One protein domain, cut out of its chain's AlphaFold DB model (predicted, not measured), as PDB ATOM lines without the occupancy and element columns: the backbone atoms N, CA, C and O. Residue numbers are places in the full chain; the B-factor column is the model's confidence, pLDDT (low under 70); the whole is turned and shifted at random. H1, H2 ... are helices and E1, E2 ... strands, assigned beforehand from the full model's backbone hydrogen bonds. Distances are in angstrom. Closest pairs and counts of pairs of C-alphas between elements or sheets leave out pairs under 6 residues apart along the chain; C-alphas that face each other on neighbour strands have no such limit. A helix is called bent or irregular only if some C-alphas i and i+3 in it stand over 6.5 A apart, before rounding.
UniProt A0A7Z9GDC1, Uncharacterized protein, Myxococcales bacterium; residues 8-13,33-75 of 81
ATOM      1  N   GLY A   8     212.307 200.467 145.267       62.19
ATOM      2  CA  GLY A   8     212.482 201.896 145.020       62.19
ATOM      3  C   GLY A   8     212.796 202.647 146.315       62.19
ATOM      4  O   GLY A   8     212.177 202.388 147.349       62.19
ATOM      5  N   TRP A   9     213.730 203.592 146.272       67.00
ATOM      6  CA  TRP A   9     213.969 204.547 147.358       67.00
ATOM      7  C   TRP A   9     213.725 205.966 146.850       67.00
ATOM      8  O   TRP A   9     213.974 206.282 145.688       67.00
ATOM      9  N   PHE A  10     213.184 206.818 147.720       67.31
ATOM     10  CA  PHE A  10     212.905 208.208 147.377       67.31
ATOM     11  C   PHE A  10     214.143 209.066 147.627       67.31
ATOM     12  O   PHE A  10     214.625 209.158 148.758       67.31
ATOM     13  N   VAL A  11     214.615 209.730 146.579       71.19
ATOM     14  CA  VAL A  11     215.678 210.730 146.624       71.19
ATOM     15  C   VAL A  11     215.055 212.111 146.468       71.19
ATOM     16  O   VAL A  11     214.123 212.315 145.691       71.19
ATOM     17  N   VAL A  12     215.556 213.074 147.236       74.12
ATOM     18  CA  VAL A  12     215.081 214.458 147.197       74.12
ATOM     19  C   VAL A  12     216.063 215.306 146.398       74.12
ATOM     20  O   VAL A  12     217.238 215.386 146.765       74.12
ATOM     21  N   ASP A  13     215.590 215.984 145.350       79.75
ATOM     22  CA  ASP A  13     216.419 216.965 144.644       79.75
ATOM     23  C   ASP A  13     216.621 218.212 145.523       79.75
ATOM     24  O   ASP A  13     215.723 219.037 145.717       79.75
ATOM     25  N   ALA A  33     203.636 240.148 156.259       69.94
ATOM     26  CA  ALA A  33     203.780 241.602 156.153       69.94
ATOM     27  C   ALA A  33     202.454 242.326 155.843       69.94
ATOM     28  O   ALA A  33     202.194 243.389 156.404       69.94
ATOM     29  N   LEU A  34     201.596 241.740 155.001       70.31
ATOM     30  CA  LEU A  34     200.273 242.287 154.676       70.31
ATOM     31  C   LEU A  34     199.272 242.170 155.837       70.31
ATOM     32  O   LEU A  34     198.433 243.051 156.021       70.31
ATOM     33  N   VAL A  35     199.359 241.100 156.629       65.44
ATOM     34  CA  VAL A  35     198.439 240.817 157.746       65.44
ATOM     35  C   VAL A  35     198.865 241.524 159.046       65.44
ATOM     36  O   VAL A  35     198.033 241.776 159.918       65.44
ATOM     37  N   LEU A  36     200.139 241.905 159.177       60.66
ATOM     38  CA  LEU A  36     200.785 242.432 160.390       60.66
ATOM     39  C   LEU A  36     200.396 243.868 160.815       60.66
ATOM     40  O   LEU A  36     201.212 244.609 161.365       60.66
ATOM     41  N   ARG A  37     199.129 244.274 160.689       61.09
ATOM     42  CA  ARG A  37     198.623 245.473 161.382       61.09
ATOM     43  C   ARG A  37     198.010 245.099 162.748       61.09
ATOM     44  O   ARG A  37     196.796 245.017 162.878       61.09
ATOM     45  N   GLY A  38     198.846 244.924 163.786       64.44
ATOM     46  CA  GLY A  38     198.467 245.224 165.191       64.44
ATOM     47  C   GLY A  38     197.929 244.125 166.143       64.44
ATOM     48  O   GLY A  38     196.967 244.377 166.863       64.44
ATOM     49  N   ARG A  39     198.540 242.936 166.239       66.44
ATOM     50  CA  ARG A  39     198.153 241.834 167.169       66.44
ATOM     51  C   ARG A  39     199.303 240.975 167.772       66.44
ATOM     52  O   ARG A  39     200.469 241.361 167.712       66.44
ATOM     53  N   ARG A  40     198.967 239.859 168.446       72.19
ATOM     54  CA  ARG A  40     199.827 239.041 169.339       72.19
ATOM     55  C   ARG A  40     200.789 238.109 168.581       72.19
ATOM     56  O   ARG A  40     200.361 237.338 167.732       72.19
ATOM     57  N   TRP A  41     202.064 238.096 168.988       69.88
ATOM     58  CA  TRP A  41     203.174 237.380 168.330       69.88
ATOM     59  C   TRP A  41     202.959 235.881 168.056       69.88
ATOM     60  O   TRP A  41     203.389 235.379 167.020       69.88
ATOM     61  N   TYR A  42     202.273 235.170 168.953       72.19
ATOM     62  CA  TYR A  42     202.023 233.733 168.805       72.19
ATOM     63  C   TYR A  42     201.066 233.404 167.648       72.19
ATOM     64  O   TYR A  42     201.310 232.462 166.898       72.19
ATOM     65  N   GLU A  43     200.013 234.207 167.461       75.19
ATOM     66  CA  GLU A  43     199.048 234.018 166.366       75.19
ATOM     67  C   GLU A  43     199.745 234.138 165.002       75.19
ATOM     68  O   GLU A  43     199.409 233.420 164.063       75.19
ATOM     69  N   TYR A  44     200.783 234.974 164.914       73.31
ATOM     70  CA  TYR A  44     201.571 235.140 163.694       73.31
ATOM     71  C   TYR A  44     202.470 233.963 163.396       73.31
ATOM     72  O   TYR A  44     202.580 233.570 162.243       73.31
ATOM     73  N   LEU A  45     203.124 233.410 164.417       75.69
ATOM     74  CA  LEU A  45     204.037 232.293 164.227       75.69
ATOM     75  C   LEU A  45     203.258 231.057 163.762       75.69
ATOM     76  O   LEU A  45     203.675 230.383 162.825       75.69
ATOM     77  N   VAL A  46     202.076 230.821 164.339       80.56
ATOM     78  CA  VAL A  46     201.178 229.743 163.904       80.56
ATOM     79  C   VAL A  46     200.661 229.984 162.482       80.56
ATOM     80  O   VAL A  46     200.715 229.066 161.667       80.56
ATOM     81  N   ALA A  47     200.210 231.202 162.159       78.75
ATOM     82  CA  ALA A  47     199.738 231.542 160.814       78.75
ATOM     83  C   ALA A  47     200.852 231.462 159.756       78.75
ATOM     84  O   ALA A  47     200.617 231.004 158.642       78.75
ATOM     85  N   PHE A  48     202.072 231.868 160.105       75.94
ATOM     86  CA  PHE A  48     203.245 231.757 159.246       75.94
ATOM     87  C   PHE A  48     203.574 230.295 158.954       75.94
ATOM     88  O   PHE A  48     203.723 229.936 157.789       75.94
ATOM     89  N   ILE A  49     203.657 229.447 159.987       80.81
ATOM     90  CA  ILE A  49     203.981 228.025 159.819       80.81
ATOM     91  C   ILE A  49     202.892 227.318 159.012       80.81
ATOM     92  O   ILE A  49     203.216 226.577 158.086       80.81
ATOM     93  N   SER A  50     201.611 227.543 159.321       81.44
ATOM     94  CA  SER A  50     200.517 226.873 158.611       81.44
ATOM     95  C   SER A  50     200.487 227.255 157.133       81.44
ATOM     96  O   SER A  50     200.422 226.383 156.268       81.44
ATOM     97  N   LEU A  51     200.621 228.546 156.832       81.12
ATOM     98  CA  LEU A  51     200.681 229.051 155.469       81.12
ATOM     99  C   LEU A  51     201.920 228.544 154.724       81.12
ATOM    100  O   LEU A  51     201.809 228.116 153.578       81.12
ATOM    101  N   PHE A  52     203.085 228.556 155.373       78.44
ATOM    102  CA  PHE A  52     204.327 228.024 154.818       78.44
ATOM    103  C   PHE A  52     204.176 226.549 154.428       78.44
ATOM    104  O   PHE A  52     204.553 226.174 153.321       78.44
ATOM    105  N   VAL A  53     203.578 225.727 155.297       83.12
ATOM    106  CA  VAL A  53     203.330 224.303 155.021       83.12
ATOM    107  C   VAL A  53     202.377 224.130 153.837       83.12
ATOM    108  O   VAL A  53     202.648 223.318 152.956       83.12
ATOM    109  N   VAL A  54     201.293 224.910 153.769       85.19
ATOM    110  CA  VAL A  54     200.339 224.845 152.648       85.19
ATOM    111  C   VAL A  54     201.011 225.218 151.327       85.19
ATOM    112  O   VAL A  54     200.902 224.471 150.357       85.19
ATOM    113  N   VAL A  55     201.738 226.339 151.286       82.62
ATOM    114  CA  VAL A  55     202.455 226.781 150.079       82.62
ATOM    115  C   VAL A  55     203.497 225.742 149.668       82.62
ATOM    116  O   VAL A  55     203.572 225.394 148.493       82.62
ATOM    117  N   LEU A  56     204.247 225.184 150.623       79.56
ATOM    118  CA  LEU A  56     205.231 224.133 150.363       79.56
ATOM    119  C   LEU A  56     204.592 222.914 149.680       79.56
ATOM    120  O   LEU A  56     205.101 222.451 148.662       79.56
ATOM    121  N   ILE A  57     203.464 222.420 150.202       83.50
ATOM    122  CA  ILE A  57     202.754 221.260 149.642       83.50
ATOM    123  C   ILE A  57     202.271 221.549 148.219       83.50
ATOM    124  O   ILE A  57     202.496 220.735 147.323       83.50
ATOM    125  N   VAL A  58     201.639 222.706 147.997       84.31
ATOM    126  CA  VAL A  58     201.123 223.093 146.673       84.31
ATOM    127  C   VAL A  58     202.253 223.169 145.657       84.31
ATOM    128  O   VAL A  58     202.124 222.648 144.549       84.31
ATOM    129  N   VAL A  59     203.379 223.776 146.031       79.31
ATOM    130  CA  VAL A  59     204.541 223.889 145.151       79.31
ATOM    131  C   VAL A  59     205.118 222.507 144.839       79.31
ATOM    132  O   VAL A  59     205.300 222.199 143.664       79.31
ATOM    133  N   ILE A  60     205.323 221.635 145.834       78.62
ATOM    134  CA  ILE A  60     205.798 220.258 145.598       78.62
ATOM    135  C   ILE A  60     204.868 219.510 144.636       78.62
ATOM    136  O   ILE A  60     205.344 218.887 143.689       78.62
ATOM    137  N   MET A  61     203.549 219.596 144.836       81.31
ATOM    138  CA  MET A  61     202.572 218.962 143.944       81.31
ATOM    139  C   MET A  61     202.641 219.524 142.521       81.31
ATOM    140  O   MET A  61     202.631 218.759 141.564       81.31
ATOM    141  N   THR A  62     202.759 220.846 142.388       79.75
ATOM    142  CA  THR A  62     202.844 221.538 141.094       79.75
ATOM    143  C   THR A  62     204.092 221.099 140.330       79.75
ATOM    144  O   THR A  62     203.994 220.716 139.169       79.75
ATOM    145  N   PHE A  63     205.260 221.090 140.979       75.06
ATOM    146  CA  PHE A  63     206.512 220.667 140.347       75.06
ATOM    147  C   PHE A  63     206.509 219.177 139.993       75.06
ATOM    148  O   PHE A  63     206.923 218.823 138.892       75.06
ATOM    149  N   ASN A  64     205.957 218.324 140.861       73.81
ATOM    150  CA  ASN A  64     205.828 216.894 140.577       73.81
ATOM    151  C   ASN A  64     204.851 216.585 139.429       73.81
ATOM    152  O   ASN A  64     205.037 215.576 138.759       73.81
ATOM    153  N   GLN A  65     203.806 217.395 139.215       74.62
ATOM    154  CA  GLN A  65     202.794 217.127 138.183       74.62
ATOM    155  C   GLN A  65     203.049 217.831 136.848       74.62
ATOM    156  O   GLN A  65     202.675 217.296 135.812       74.62
ATOM    157  N   ILE A  66     203.602 219.047 136.864       66.12
ATOM    158  CA  ILE A  66     203.607 219.933 135.687       66.12
ATOM    159  C   ILE A  66     204.998 220.070 135.073       66.12
ATOM    160  O   ILE A  66     205.110 220.288 133.871       66.12
ATOM    161  N   ALA A  67     206.058 219.999 135.878       58.16
ATOM    162  CA  ALA A  67     207.375 220.424 135.420       58.16
ATOM    163  C   ALA A  67     208.218 219.297 134.804       58.16
ATOM    164  O   ALA A  67     209.311 219.591 134.342       58.16
ATOM    165  N   ASP A  68     207.785 218.030 134.857       62.66
ATOM    166  CA  ASP A  68     208.646 216.851 134.614       62.66
ATOM    167  C   ASP A  68     209.961 216.869 135.436       62.66
ATOM    168  O   ASP A  68     210.884 216.093 135.196       62.66
ATOM    169  N   TYR A  69     210.037 217.738 136.453       65.19
ATOM    170  CA  TYR A  69     211.130 217.877 137.410       65.19
ATOM    171  C   TYR A  69     210.609 217.452 138.784       65.19
ATOM    172  O   TYR A  69     210.229 218.308 139.594       65.19
ATOM    173  N   PRO A  70     210.520 216.138 139.048       65.88
ATOM    174  CA  PRO A  70     210.022 215.650 140.318       65.88
ATOM    175  C   PRO A  70     210.977 216.053 141.449       65.88
ATOM    176  O   PRO A  70     212.166 215.746 141.431       65.88
ATOM    177  N   VAL A  71     210.439 216.735 142.464       69.94
ATOM    178  CA  VAL A  71     211.154 217.042 143.718       69.94
ATOM    179  C   VAL A  71     211.496 215.743 144.451       69.94
ATOM    180  O   VAL A  71     212.536 215.641 145.101       69.94
ATOM    181  N   LEU A  72     210.589 214.768 144.351       67.88
ATOM    182  CA  LEU A  72     210.730 213.421 144.884       67.88
ATOM    183  C   LEU A  72     210.979 212.461 143.727       67.88
ATOM    184  O   LEU A  72     210.055 212.096 143.004       67.88
ATOM    185  N   LEU A  73     212.233 212.061 143.568       69.88
ATOM    186  CA  LEU A  73     212.667 211.084 142.582       69.88
ATOM    187  C   LEU A  73     212.559 209.691 143.197       69.88
ATOM    188  O   LEU A  73     213.005 209.478 144.321       69.88
ATOM    189  N   ILE A  74     211.972 208.743 142.476       68.81
ATOM    190  CA  ILE A  74     212.078 207.325 142.828       68.81
ATOM    191  C   ILE A  74     213.279 206.787 142.062       68.81
ATOM    192  O   ILE A  74     213.252 206.746 140.834       68.81
ATOM    193  N   GLU A  75     214.324 206.395 142.778       63.12
ATOM    194  CA  GLU A  75     215.432 205.645 142.196       63.12
ATOM    195  C   GLU A  75     215.233 204.151 142.467       63.12
ATOM    196  O   GLU A  75     214.826 203.746 143.558       63.12
TER     197      GLU A  75
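Overview. This is residues 8 to 13 and 33 to 75 of the 81 residues of an uncharacterized protein of Myxococcales bacterium (UniProt A0A7Z9GDC1). A small ribbon of two antiparallel strands, E1 and E2, sits at one end of a single long helix, H1, which makes the longest axis; at the other end of H1 the stretch of residues 33 to 40, with no named element, folds back beside the helix's first residues and leads into it. There is no rounded core: the model is extended, with a radius of gyration of the C-alphas of 16.0 A, and the C-alphas span 48 by 21 by 12 A. The printed part has 49 residues with one named helix and two named strands, in the order E1, H1, E2 along the chain. The sheet has the order E1 - E2, and the class is mixed, helices and strands.

Along the chain. Start at the sheet: find C-alpha 8 at (212.482, 201.896, 145.020), where strand E1, residues 8 to 12, begins; it measures 13.0 A from first to last C-alpha. Beside it look for strand E2, residues 72 to 75, which is 9.5 A long and ends at C-alpha 75, at (215.432, 205.645, 142.196). Then go to C-alpha 41 at (203.174, 237.380, 168.330); from there helix H1, residues 41 to 66, runs 37.0 A to C-alpha 66 at (203.607, 219.933, 135.687).

Arrangement. E1 and E2 are antiparallel neighbours, with 141 degrees between their N-to-C directions. Look at C-alphas 10 and 74, which face each other at 4.7 A, and at C-alphas 12 and 72, which face each other at 5.0 A. Across this pair, N of Val 11 and O of Leu 73 are within hydrogen-bond range at 2.8 A, and N of Glu 75 and O of Trp 9 at 2.9 A. From the sheet move to H1: it has one pair of C-alphas within 8 A of E2, and the closest C-alphas of the two, those of Asn 64 and Leu 72, are 7.4 A apart. Their centres are 21.9 A apart. A tight link of 5 residues joins H1 to E2. In H1, which is not bent, every O i to N i+4 pair is within hydrogen-bond range.

Size, cuts and confidence. The two C-alphas farthest apart are those of Gly 8 and Gly 38, at 49.8 A, and the outline is only just a rod. Residues 37 to 43, of which 41 to 43 belong to H1, stand free, and so do residues 48 to 58 of H1. The link from E1 to H1 runs across the cut: residues 14 to 32 are not printed, and C-alphas 13 and 33 are 30.0 A apart. The mean pLDDT of the printed part is 72.9; look for values under 70 at residues 8 to 10, 33, 35 to 39, 41 and 66 to 75.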